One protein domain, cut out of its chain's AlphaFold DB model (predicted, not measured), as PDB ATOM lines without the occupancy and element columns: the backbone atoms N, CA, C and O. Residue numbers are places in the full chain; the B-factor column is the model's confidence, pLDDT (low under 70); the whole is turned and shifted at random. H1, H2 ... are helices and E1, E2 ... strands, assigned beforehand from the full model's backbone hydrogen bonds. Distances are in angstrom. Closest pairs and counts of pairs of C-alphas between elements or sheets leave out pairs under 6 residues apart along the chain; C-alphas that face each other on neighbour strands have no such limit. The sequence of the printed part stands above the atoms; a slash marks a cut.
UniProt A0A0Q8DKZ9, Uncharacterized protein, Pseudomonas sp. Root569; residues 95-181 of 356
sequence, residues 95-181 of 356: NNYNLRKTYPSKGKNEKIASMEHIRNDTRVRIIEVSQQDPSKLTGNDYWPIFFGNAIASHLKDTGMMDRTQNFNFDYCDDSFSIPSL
ATOM      1  N   ASN A  95     190.187 156.365 277.336       82.31
ATOM      2  CA  ASN A  95     190.991 156.274 278.543       82.31
ATOM      3  C   ASN A  95     192.480 156.144 278.203       82.31
ATOM      4  O   ASN A  95     192.873 156.018 277.040       82.31
ATOM      5  N   ASN A  96     193.320 156.121 279.232       81.31
ATOM      6  CA  ASN A  96     194.765 156.030 279.045       81.31
ATOM      7  C   ASN A  96     195.238 154.714 278.438       81.31
ATOM      8  O   ASN A  96     196.334 154.669 277.888       81.31
ATOM      9  N   TYR A  97     194.469 153.632 278.547       80.31
ATOM     10  CA  TYR A  97     194.797 152.401 277.834       80.31
ATOM     11  C   TYR A  97     194.653 152.614 276.321       80.31
ATOM     12  O   TYR A  97     195.572 152.290 275.568       80.31
ATOM     13  N   ASN A  98     193.553 153.232 275.876       81.75
ATOM     14  CA  ASN A  98     193.342 153.549 274.465       81.75
ATOM     15  C   ASN A  98     194.398 154.533 273.958       81.75
ATOM     16  O   ASN A  98     195.017 154.246 272.940       81.75
ATOM     17  N   LEU A  99     194.663 155.619 274.697       86.31
ATOM     18  CA  LEU A  99     195.704 156.596 274.353       86.31
ATOM     19  C   LEU A  99     197.045 155.913 274.092       86.31
ATOM     20  O   LEU A  99     197.598 156.044 273.004       86.31
ATOM     21  N   ARG A 100     197.516 155.115 275.058       84.31
ATOM     22  CA  ARG A 100     198.781 154.379 274.976       84.31
ATOM     23  C   ARG A 100     198.836 153.407 273.800       84.31
ATOM     24  O   ARG A 100     199.876 153.279 273.166       84.31
ATOM     25  N   LYS A 101     197.725 152.731 273.504       83.44
ATOM     26  CA  LYS A 101     197.631 151.757 272.410       83.44
ATOM     27  C   LYS A 101     197.636 152.412 271.026       83.44
ATOM     28  O   LYS A 101     198.142 151.820 270.080       83.44
ATOM     29  N   THR A 102     197.019 153.581 270.895       84.06
ATOM     30  CA  THR A 102     196.876 154.290 269.610       84.06
ATOM     31  C   THR A 102     197.996 155.284 269.345       84.06
ATOM     32  O   THR A 102     198.043 155.888 268.276       84.06
ATOM     33  N   TYR A 103     198.864 155.502 270.330       83.69
ATOM     34  CA  TYR A 103     199.952 156.448 270.209       83.69
ATOM     35  C   TYR A 103     201.004 155.936 269.207       83.69
ATOM     36  O   TYR A 103     201.329 154.746 269.249       83.69
ATOM     37  N   PRO A 104     201.540 156.784 268.309       73.94
ATOM     38  CA  PRO A 104     202.526 156.359 267.321       73.94
ATOM     39  C   PRO A 104     203.827 155.892 268.000       73.94
ATOM     40  O   PRO A 104     204.682 156.700 268.342       73.94
ATOM     41  N   SER A 105     203.990 154.585 268.216       62.34
ATOM     42  CA  SER A 105     205.263 154.000 268.659       62.34
ATOM     43  C   SER A 105     206.199 153.814 267.465       62.34
ATOM     44  O   SER A 105     205.777 153.329 266.407       62.34
ATOM     45  N   LYS A 106     207.482 154.142 267.621       51.78
ATOM     46  CA  LYS A 106     208.510 153.931 266.598       51.78
ATOM     47  C   LYS A 106     208.912 152.445 266.567       51.78
ATOM     48  O   LYS A 106     209.946 152.029 267.064       51.78
ATOM     49  N   GLY A 107     208.116 151.619 265.885       49.09
ATOM     50  CA  GLY A 107     208.538 150.285 265.427       49.09
ATOM     51  C   GLY A 107     208.079 149.076 266.258       49.09
ATOM     52  O   GLY A 107     207.439 149.192 267.297       49.09
ATOM     53  N   LYS A 108     208.383 147.873 265.741       42.06
ATOM     54  CA  LYS A 108     207.799 146.571 266.147       42.06
ATOM     55  C   LYS A 108     208.198 146.051 267.543       42.06
ATOM     56  O   LYS A 108     207.604 145.072 267.979       42.06
ATOM     57  N   ASN A 109     209.156 146.681 268.230       46.81
ATOM     58  CA  ASN A 109     209.720 146.197 269.504       46.81
ATOM     59  C   ASN A 109     209.644 147.212 270.662       46.81
ATOM     60  O   ASN A 109     210.248 146.984 271.711       46.81
ATOM     61  N   GLU A 110     208.939 148.335 270.508       54.47
ATOM     62  CA  GLU A 110     208.879 149.344 271.568       54.47
ATOM     63  C   GLU A 110     207.838 149.006 272.643       54.47
ATOM     64  O   GLU A 110     206.722 148.562 272.365       54.47
ATOM     65  N   LYS A 111     208.220 149.236 273.907       59.41
ATOM     66  CA  LYS A 111     207.298 149.208 275.045       59.41
ATOM     67  C   LYS A 111     206.179 150.220 274.785       59.41
ATOM     68  O   LYS A 111     206.454 151.334 274.352       59.41
ATOM     69  N   ILE A 112     204.941 149.835 275.099       69.50
ATOM     70  CA  ILE A 112     203.774 150.731 275.108       69.50
ATOM     71  C   ILE A 112     204.174 152.066 275.763       69.50
ATOM     72  O   ILE A 112     204.687 152.058 276.886       69.50
ATOM     73  N   ALA A 113     203.957 153.186 275.063       75.00
ATOM     74  CA  ALA A 113     204.359 154.514 275.526       75.00
ATOM     75  C   ALA A 113     203.803 154.808 276.931       75.00
ATOM     76  O   ALA A 113     202.651 154.487 277.239       75.00
ATOM     77  N   SER A 114     204.611 155.422 277.800       81.75
ATOM     78  CA  SER A 114     204.121 155.888 279.100       81.75
ATOM     79  C   SER A 114     203.233 157.123 278.920       81.75
ATOM     80  O   SER A 114     203.399 157.895 277.976       81.75
ATOM     81  N   MET A 115     202.298 157.354 279.845       82.94
ATOM     82  CA  MET A 115     201.457 158.560 279.808       82.94
ATOM     83  C   MET A 115     202.265 159.853 279.955       82.94
ATOM     84  O   MET A 115     201.882 160.886 279.414       82.94
ATOM     85  N   GLU A 116     203.384 159.798 280.676       83.69
ATOM     86  CA  GLU A 116     204.324 160.913 280.796       83.69
ATOM     87  C   GLU A 116     205.005 161.215 279.457       83.69
ATOM     88  O   GLU A 116     205.072 162.372 279.052       83.69
ATOM     89  N   HIS A 117     205.426 160.180 278.722       86.44
ATOM     90  CA  HIS A 117     205.998 160.349 277.389       86.44
ATOM     91  C   HIS A 117     204.996 160.998 276.425       86.44
ATOM     92  O   HIS A 117     205.330 161.990 275.784       86.44
ATOM     93  N   ILE A 118     203.752 160.505 276.392       88.19
ATOM     94  CA  ILE A 118     202.681 161.052 275.539       88.19
ATOM     95  C   ILE A 118     202.417 162.530 275.856       88.19
ATOM     96  O   ILE A 118     202.270 163.345 274.943       88.19
ATOM     97  N   ARG A 119     202.376 162.898 277.143       87.81
ATOM     98  CA  ARG A 119     202.226 164.296 277.574       87.81
ATOM     99  C   ARG A 119     203.389 165.166 277.121       87.81
ATOM    100  O   ARG A 119     203.155 166.234 276.561       87.81
ATOM    101  N   ASN A 120     204.619 164.719 277.350       89.00
ATOM    102  CA  ASN A 120     205.808 165.494 277.006       89.00
ATOM    103  C   ASN A 120     205.917 165.707 275.496       89.00
ATOM    104  O   ASN A 120     206.131 166.833 275.063       89.00
ATOM    105  N   ASP A 121     205.686 164.670 274.697       89.81
ATOM    106  CA  ASP A 121     205.699 164.792 273.239       89.81
ATOM    107  C   ASP A 121     204.567 165.693 272.723       89.81
ATOM    108  O   ASP A 121     204.811 166.561 271.890       89.81
ATOM    109  N   THR A 122     203.354 165.587 273.281       90.50
ATOM    110  CA  THR A 122     202.248 166.499 272.926       90.50
ATOM    111  C   THR A 122     202.636 167.954 273.188       90.50
ATOM    112  O   THR A 122     202.417 168.817 272.341       90.50
ATOM    113  N   ARG A 123     203.261 168.234 274.341       91.06
ATOM    114  CA  ARG A 123     203.756 169.574 274.688       91.06
ATOM    115  C   ARG A 123     204.830 170.052 273.715       91.06
ATOM    116  O   ARG A 123     204.768 171.200 273.293       91.06
ATOM    117  N   VAL A 124     205.779 169.188 273.352       92.00
ATOM    118  CA  VAL A 124     206.830 169.507 272.373       92.00
ATOM    119  C   VAL A 124     206.213 169.854 271.021       92.00
ATOM    120  O   VAL A 124     206.484 170.933 270.511       92.00
ATOM    121  N   ARG A 125     205.298 169.027 270.499       90.81
ATOM    122  CA  ARG A 125     204.614 169.293 269.222       90.81
ATOM    123  C   ARG A 125     203.830 170.605 269.234       90.81
ATOM    124  O   ARG A 125     203.826 171.329 268.245       90.81
ATOM    125  N   ILE A 126     203.171 170.930 270.346       92.50
ATOM    126  CA  ILE A 126     202.470 172.211 270.511       92.50
ATOM    127  C   ILE A 126     203.458 173.380 270.429       92.50
ATOM    128  O   ILE A 126     203.195 174.340 269.704       92.50
ATOM    129  N   ILE A 127     204.587 173.303 271.139       93.06
ATOM    130  CA  ILE A 127     205.629 174.341 271.120       93.06
ATOM    131  C   ILE A 127     206.215 174.486 269.713       93.06
ATOM    132  O   ILE A 127     206.381 175.603 269.238       93.06
ATOM    133  N   GLU A 128     206.497 173.376 269.030       92.75
ATOM    134  CA  GLU A 128     207.060 173.374 267.676       92.75
ATOM    135  C   GLU A 128     206.143 174.065 266.661       92.75
ATOM    136  O   GLU A 128     206.622 174.824 265.821       92.75
ATOM    137  N   VAL A 129     204.831 173.829 266.750       91.56
ATOM    138  CA  VAL A 129     203.855 174.339 265.777       91.56
ATOM    139  C   VAL A 129     203.385 175.761 266.107       91.56
ATOM    140  O   VAL A 129     203.164 176.552 265.196       91.56
ATOM    141  N   SER A 130     203.232 176.108 267.389       89.88
ATOM    142  CA  SER A 130     202.633 177.390 267.812       89.88
ATOM    143  C   SER A 130     203.615 178.386 268.430       89.88
ATOM    144  O   SER A 130     203.269 179.551 268.602       89.88
ATOM    145  N   GLN A 131     204.816 177.942 268.820       86.94
ATOM    146  CA  GLN A 131     205.767 178.696 269.654       86.94
ATOM    147  C   GLN A 131     205.202 179.143 271.016       86.94
ATOM    148  O   GLN A 131     205.829 179.932 271.727       86.94
ATOM    149  N   GLN A 132     204.033 178.633 271.416       84.25
ATOM    150  CA  GLN A 132     203.403 178.960 272.689       84.25
ATOM    151  C   GLN A 132     203.785 177.972 273.784       84.25
ATOM    152  O   GLN A 132     204.035 176.793 273.536       84.25
ATOM    153  N   ASP A 133     203.763 178.456 275.027       83.75
ATOM    154  CA  ASP A 133     203.828 177.587 276.196       83.75
ATOM    155  C   ASP A 133     202.494 176.827 276.346       83.75
ATOM    156  O   ASP A 133     201.465 177.467 276.587       83.75
ATOM    157  N   PRO A 134     202.490 175.479 276.290       82.25
ATOM    158  CA  PRO A 134     201.287 174.669 276.455       82.25
ATOM    159  C   PRO A 134     200.552 174.921 277.777       82.25
ATOM    160  O   PRO A 134     199.367 174.626 277.878       82.25
ATOM    161  N   SER A 135     201.236 175.449 278.803       79.69
ATOM    162  CA  SER A 135     200.617 175.796 280.090       79.69
ATOM    163  C   SER A 135     199.617 176.955 280.002       79.69
ATOM    164  O   SER A 135     198.782 177.105 280.893       79.69
ATOM    165  N   LYS A 136     199.691 177.761 278.936       79.75
ATOM    166  CA  LYS A 136     198.825 178.925 278.705       79.75
ATOM    167  C   LYS A 136     197.620 178.614 277.820       79.75
ATOM    168  O   LYS A 136     196.775 179.486 277.635       79.75
ATOM    169  N   LEU A 137     197.547 177.404 277.271       80.19
ATOM    170  CA  LEU A 137     196.454 176.999 276.401       80.19
ATOM    171  C   LEU A 137     195.164 176.799 277.181       80.19
ATOM    172  O   LEU A 137     195.165 176.334 278.324       80.19
ATOM    173  N   THR A 138     194.045 177.105 276.530       76.44
ATOM    174  CA  THR A 138     192.747 176.745 277.086       76.44
ATOM    175  C   THR A 138     192.576 175.225 277.043       76.44
ATOM    176  O   THR A 138     193.168 174.531 276.210       76.44
ATOM    177  N   GLY A 139     191.728 174.682 277.922       72.00
ATOM    178  CA  GLY A 139     191.394 173.254 277.876       72.00
ATOM    179  C   GLY A 139     190.832 172.831 276.510       72.00
ATOM    180  O   GLY A 139     191.104 171.726 276.048       72.00
ATOM    181  N   ASN A 140     190.121 173.732 275.830       69.56
ATOM    182  CA  ASN A 140     189.529 173.467 274.521       69.56
ATOM    183  C   ASN A 140     190.574 173.349 273.400       69.56
ATOM    184  O   ASN A 140     190.293 172.691 272.406       69.56
ATOM    185  N   ASP A 141     191.770 173.915 273.573       77.56
ATOM    186  CA  ASP A 141     192.857 173.809 272.595       77.56
ATOM    187  C   ASP A 141     193.722 172.573 272.858       77.56
ATOM    188  O   ASP A 141     194.046 171.811 271.949       77.56
ATOM    189  N   TYR A 142     194.072 172.327 274.123       86.50
ATOM    190  CA  TYR A 142     194.998 171.252 274.477       86.50
ATOM    191  C   TYR A 142     194.382 169.856 274.319       86.50
ATOM    192  O   TYR A 142     195.014 168.937 273.788       86.50
ATOM    193  N   TRP A 143     193.151 169.653 274.794       87.06
ATOM    194  CA  TRP A 143     192.596 168.304 274.905       87.06
ATOM    195  C   TRP A 143     192.280 167.631 273.572       87.06
ATOM    196  O   TRP A 143     192.640 166.459 273.425       87.06
ATOM    197  N   PRO A 144     191.682 168.302 272.573       87.81
ATOM    198  CA  PRO A 144     191.462 167.665 271.279       87.81
ATOM    199  C   PRO A 144     192.779 167.274 270.586       87.81
ATOM    200  O   PRO A 144     192.814 166.255 269.896       87.81
ATOM    201  N   ILE A 145     193.874 168.009 270.828       91.00
ATOM    202  CA  ILE A 145     195.229 167.650 270.376       91.00
ATOM    203  C   ILE A 145     195.717 166.394 271.104       91.00
ATOM    204  O   ILE A 145     196.108 165.414 270.467       91.00
ATOM    205  N   PHE A 146     195.647 166.393 272.436       89.62
ATOM    206  CA  PHE A 146     196.108 165.285 273.273       89.62
ATOM    207  C   PHE A 146     195.377 163.964 272.971       89.62
ATOM    208  O   PHE A 146     196.001 162.906 272.870       89.62
ATOM    209  N   PHE A 147     194.056 164.011 272.769       90.44
ATOM    210  CA  PHE A 147     193.256 162.839 272.392       90.44
ATOM    211  C   PHE A 147     193.292 162.528 270.895       90.44
ATOM    212  O   PHE A 147     192.795 161.477 270.490       90.44
ATOM    213  N   GLY A 148     193.873 163.397 270.070       91.00
ATOM    214  CA  GLY A 148     193.699 163.392 268.621       91.00
ATOM    215  C   GLY A 148     194.038 162.068 267.944       91.00
ATOM    216  O   GLY A 148     193.260 161.585 267.125       91.00
ATOM    217  N   ASN A 149     195.131 161.412 268.345       90.38
ATOM    218  CA  ASN A 149     195.495 160.088 267.821       90.38
ATOM    219  C   ASN A 149     194.460 159.005 268.174       90.38
ATOM    220  O   ASN A 149     194.100 158.188 267.325       90.38
ATOM    221  N   ALA A 150     193.950 159.004 269.408       90.19
ATOM    222  CA  ALA A 150     192.951 158.030 269.843       90.19
ATOM    223  C   ALA A 150     191.582 158.297 269.207       90.19
ATOM    224  O   ALA A 150     190.914 157.359 268.770       90.19
ATOM    225  N   ILE A 151     191.196 159.572 269.090       91.25
ATOM    226  CA  ILE A 151     189.993 160.003 268.374       91.25
ATOM    227  C   ILE A 151     190.090 159.589 266.905       91.25
ATOM    228  O   ILE A 151     189.197 158.911 266.408       91.25
ATOM    229  N   ALA A 152     191.190 159.909 266.221       90.62
ATOM    230  CA  ALA A 152     191.410 159.510 264.835       90.62
ATOM    231  C   ALA A 152     191.368 157.986 264.674       90.62
ATOM    232  O   ALA A 152     190.725 157.485 263.756       90.62
ATOM    233  N   SER A 153     191.973 157.226 265.593       88.81
ATOM    234  CA  SER A 153     191.872 155.764 265.580       88.81
ATOM    235  C   SER A 153     190.426 155.278 265.707       88.81
ATOM    236  O   SER A 153     190.058 154.336 265.011       88.81
ATOM    237  N   HIS A 154     189.608 155.892 266.566       87.62
ATOM    238  CA  HIS A 154     188.184 155.568 266.686       87.62
ATOM    239  C   HIS A 154     187.409 155.930 265.412       87.62
ATOM    240  O   HIS A 154     186.624 155.115 264.937       87.62
ATOM    241  N   LEU A 155     187.659 157.106 264.828       87.44
ATOM    242  CA  LEU A 155     187.012 157.557 263.592       87.44
ATOM    243  C   LEU A 155     187.366 156.666 262.393       87.44
ATOM    244  O   LEU A 155     186.512 156.378 261.560       87.44
ATOM    245  N   LYS A 156     188.601 156.164 262.318       87.12
ATOM    246  CA  LYS A 156     189.003 155.154 261.324       87.12
ATOM    247  C   LYS A 156     188.279 153.829 261.528       87.12
ATOM    248  O   LYS A 156     187.848 153.193 260.570       87.12
ATOM    249  N   ASP A 157     188.147 153.414 262.786       83.75
ATOM    250  CA  ASP A 157     187.469 152.179 263.182       83.75
ATOM    251  C   ASP A 157     185.972 152.178 262.843       83.75
ATOM    252  O   ASP A 157     185.380 151.100 262.730       83.75
ATOM    253  N   THR A 158     185.379 153.363 262.712       79.44
ATOM    254  CA  THR A 158     183.970 153.576 262.374       79.44
ATOM    255  C   THR A 158     183.759 153.985 260.921       79.44
ATOM    256  O   THR A 158     182.620 154.194 260.542       79.44
ATOM    257  N   GLY A 159     184.819 154.099 260.112       79.19
ATOM    258  CA  GLY A 159     184.724 154.497 258.703       79.19
ATOM    259  C   GLY A 159     184.535 156.000 258.465       79.19
ATOM    260  O   GLY A 159     184.314 156.406 257.330       79.19
ATOM    261  N   MET A 160     184.643 156.836 259.501       81.62
ATOM    262  CA  MET A 160     184.537 158.300 259.399       81.62
ATOM    263  C   MET A 160     185.822 158.985 258.926       81.62
ATOM    264  O   MET A 160     185.806 160.167 258.597       81.62
ATOM    265  N   MET A 161     186.944 158.271 258.938       84.44
ATOM    266  CA  MET A 161     188.250 158.775 258.524       84.44
ATOM    267  C   MET A 161     188.989 157.698 257.730       84.44
ATOM    268  O   MET A 161     188.878 156.509 258.042       84.44
ATOM    269  N   ASP A 162     189.765 158.109 256.724       83.00
ATOM    270  CA  ASP A 162     190.598 157.185 255.955       83.00
ATOM    271  C   ASP A 162     191.620 156.495 256.875       83.00
ATOM    272  O   ASP A 162     192.271 157.128 257.714       83.00
ATOM    273  N   ARG A 163     191.791 155.177 256.717       83.25
ATOM    274  CA  ARG A 163     192.719 154.375 257.530       83.25
ATOM    275  C   ARG A 163     194.164 154.883 257.450       83.25
ATOM    276  O   ARG A 163     194.896 154.772 258.437       83.25
ATOM    277  N   THR A 164     194.553 155.459 256.317       82.88
ATOM    278  CA  THR A 164     195.894 155.984 256.028       82.88
ATOM    279  C   THR A 164     196.131 157.394 256.576       82.88
ATOM    280  O   THR A 164     197.279 157.776 256.787       82.88
ATOM    281  N   GLN A 165     195.074 158.156 256.872       81.50
ATOM    282  CA  GLN A 165     195.192 159.543 257.321       81.50
ATOM    283  C   GLN A 165     195.713 159.622 258.761       81.50
ATOM    284  O   GLN A 165     195.082 159.115 259.681       81.50
ATOM    285  N   ASN A 166     196.850 160.268 259.003       84.12
ATOM    286  CA  ASN A 166     197.345 160.481 260.368       84.12
ATOM    287  C   ASN A 166     196.702 161.715 261.012       84.12
ATOM    288  O   ASN A 166     196.306 162.652 260.319       84.12
ATOM    289  N   PHE A 167     196.602 161.715 262.345       90.56
ATOM    290  CA  PHE A 167     196.173 162.901 263.077       90.56
ATOM    291  C   PHE A 167     197.303 163.934 263.105       90.56
ATOM    292  O   PHE A 167     198.348 163.705 263.716       90.56
ATOM    293  N   ASN A 168     197.053 165.082 262.483       90.75
ATOM    294  CA  ASN A 168     197.912 166.258 262.502       90.75
ATOM    295  C   ASN A 168     197.082 167.487 262.886       90.75
ATOM    296  O   ASN A 168     195.861 167.480 262.730       90.75
ATOM    297  N   PHE A 169     197.757 168.512 263.393       92.00
ATOM    298  CA  PHE A 169     197.190 169.804 263.748       92.00
ATOM    299  C   PHE A 169     198.218 170.886 263.411       92.00
ATOM    300  O   PHE A 169     199.418 170.620 263.496       92.00
ATOM    301  N   ASP A 170     197.733 172.074 263.072       91.25
ATOM    302  CA  ASP A 170     198.553 173.244 262.745       91.25
ATOM    303  C   ASP A 170     198.172 174.430 263.646       91.25
ATOM    304  O   ASP A 170     197.207 174.353 264.412       91.25
ATOM    305  N   TYR A 171     198.914 175.533 263.563       89.94
ATOM    306  CA  TYR A 171     198.590 176.789 264.243       89.94
ATOM    307  C   TYR A 171     198.504 177.914 263.207       89.94
ATOM    308  O   TYR A 171     199.471 178.175 262.494       89.94
ATOM    309  N   CYS A 172     197.329 178.529 263.080       86.50
ATOM    310  CA  CYS A 172     197.031 179.574 262.099       86.50
ATOM    311  C   CYS A 172     196.044 180.579 262.700       86.50
ATOM    312  O   CYS A 172     195.150 180.192 263.453       86.50
ATOM    313  N   ASP A 173     196.198 181.861 262.362       84.94
ATOM    314  CA  ASP A 173     195.307 182.945 262.801       84.94
ATOM    315  C   ASP A 173     195.065 182.945 264.322       84.94
ATOM    316  O   ASP A 173     193.933 182.955 264.803       84.94
ATOM    317  N   ASP A 174     196.160 182.854 265.080       82.44
ATOM    318  CA  ASP A 174     196.186 182.785 266.543       82.44
ATOM    319  C   ASP A 174     195.378 181.625 267.171       82.44
ATOM    320  O   ASP A 174     195.088 181.633 268.372       82.44
ATOM    321  N   SER A 175     195.080 180.571 266.406       84.06
ATOM    322  CA  SER A 175     194.310 179.411 266.867       84.06
ATOM    323  C   SER A 175     194.868 178.074 266.366       84.06
ATOM    324  O   SER A 175     195.555 177.994 265.345       84.06
ATOM    325  N   PHE A 176     194.580 176.987 267.091       87.75
ATOM    326  CA  PHE A 176     194.926 175.645 266.625       87.75
ATOM    327  C   PHE A 176     193.936 175.170 265.563       87.75
ATOM    328  O   PHE A 176     192.737 175.049 265.805       87.75
ATOM    329  N   SER A 177     194.464 174.819 264.395       90.00
ATOM    330  CA  SER A 177     193.721 174.160 263.329       90.00
ATOM    331  C   SER A 177     193.714 172.653 263.578       90.00
ATOM    332  O   SER A 177     194.676 171.937 263.284       90.00
ATOM    333  N   ILE A 178     192.623 172.170 264.170       88.69
ATOM    334  CA  ILE A 178     192.400 170.756 264.489       88.69
ATOM    335  C   ILE A 178     191.417 170.168 263.467       88.69
ATOM    336  O   ILE A 178     190.419 170.819 263.145       88.69
ATOM    337  N   PRO A 179     191.624 168.928 262.974       88.81
ATOM    338  CA  PRO A 179     190.683 168.278 262.069       88.81
ATOM    339  C   PRO A 179     189.247 168.330 262.600       88.81
ATOM    340  O   PRO A 179     188.960 167.860 263.702       88.81
ATOM    341  N   SER A 180     188.328 168.867 261.795       87.88
ATOM    342  CA  SER A 180     186.955 169.184 262.220       87.88
ATOM    343  C   SER A 180     186.194 167.983 262.791       87.88
ATOM    344  O   SER A 180     185.438 168.125 263.749       87.88
ATOM    345  N   LEU A 181     186.416 166.781 262.250       87.88
ATOM    346  CA  LEU A 181     185.833 165.548 262.780       87.88
ATOM    347  C   LEU A 181     186.360 165.203 264.177       87.88
ATOM    348  O   LEU A 181     185.588 164.752 265.018       87.88
TER     349      LEU A 181
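This is residues 95 to 181 of the 356 residues of an uncharacterized protein of Pseudomonas sp. Root569 (UniProt A0A0Q8DKZ9). Four short to medium helices make an uneven ring: H1 stands at one end, the longest helix, H2, runs along one side, and H3 and H4, one closely after the other, lead back along the other side to H1. The small hairpin of E1 and E2 lies at the opposite end from H1, beside the last turns of H2 and beside H3, and residues 103 to 114 make a long loop near H1. The printed part has 87 residues, with four named helices followed by two named strands, in the order H1 H2 H3 H4 E1 E2; the sheet, E1 - E2, is antiparallel. The class is mostly helix, and the whole is compact, with a radius of gyration of the C-alphas of 13.3 A and spans of 35 by 29 by 21 A.

H1, residues 96 to 102, only just touches H2, residues 115 to 130, with 3 pairs of C-alphas within 8 A. The closest are those of Arg 100 and Met 115, 6.9 A apart, and H2 touches H1 with residues 115 to 118 alone. H1 and H2 run the same way at a steep tilt of 63 degrees. H2, with residues 119 to 122 alone, only just touches H3, residues 139 to 146, also with 3 pairs within 8 A; the closest C-alphas are those of Thr 122 and Phe 146, 6.3 A apart. These two run opposite ways at a steep tilt of 68 degrees, only just short of about perpendicular. H3 and H4, residues 148 to 157, meet only through their link. H4 touches H1, with the C-alphas of Ala 150 and Thr 102 closest at 5.4 A, at a steep tilt of 66 degrees, the same way. The helix packing is mostly crossed, with no touching pair at a shallow tilt. H2 and H4 are apart. E1, residues 170 to 172, and E2, residues 175 to 177, form a hairpin, with N 170 and O 177 at 3.1 A and N 177 and O 170 at 2.8 A, within hydrogen-bond range. The closest C-alphas of H2 and E1 are those of Ser 130 and Tyr 171, 5.4 A apart; of H3 and E2, those of Asp 141 and Phe 176, 6.6 A apart. In H1, H2 and H4 every O i to N i+4 pair is within hydrogen-bond range, in H3 2 of 4.

H1 begins at C-alpha 96 (194.765, 156.030, 279.045) and is 9.8 A long from first to last C-alpha. H2 is 22.4 A long and ends at C-alpha 130 (202.633, 177.390, 267.812). H3 measures 10.3 A and H4 13.9 A; E1 measures 6.5 A, and E2, 6.4 A, ends at C-alpha 177 (193.721, 174.160, 263.329).

The two C-alphas farthest apart are those of Asn 109 and Asp 173, 40.0 A. The printed part has no cut. The links H1 to H2 and H4 to E1 are long, with 12 residues each. The mean pLDDT of the printed part is 82.8; residues 105 to 112 and residue 140 are under 70.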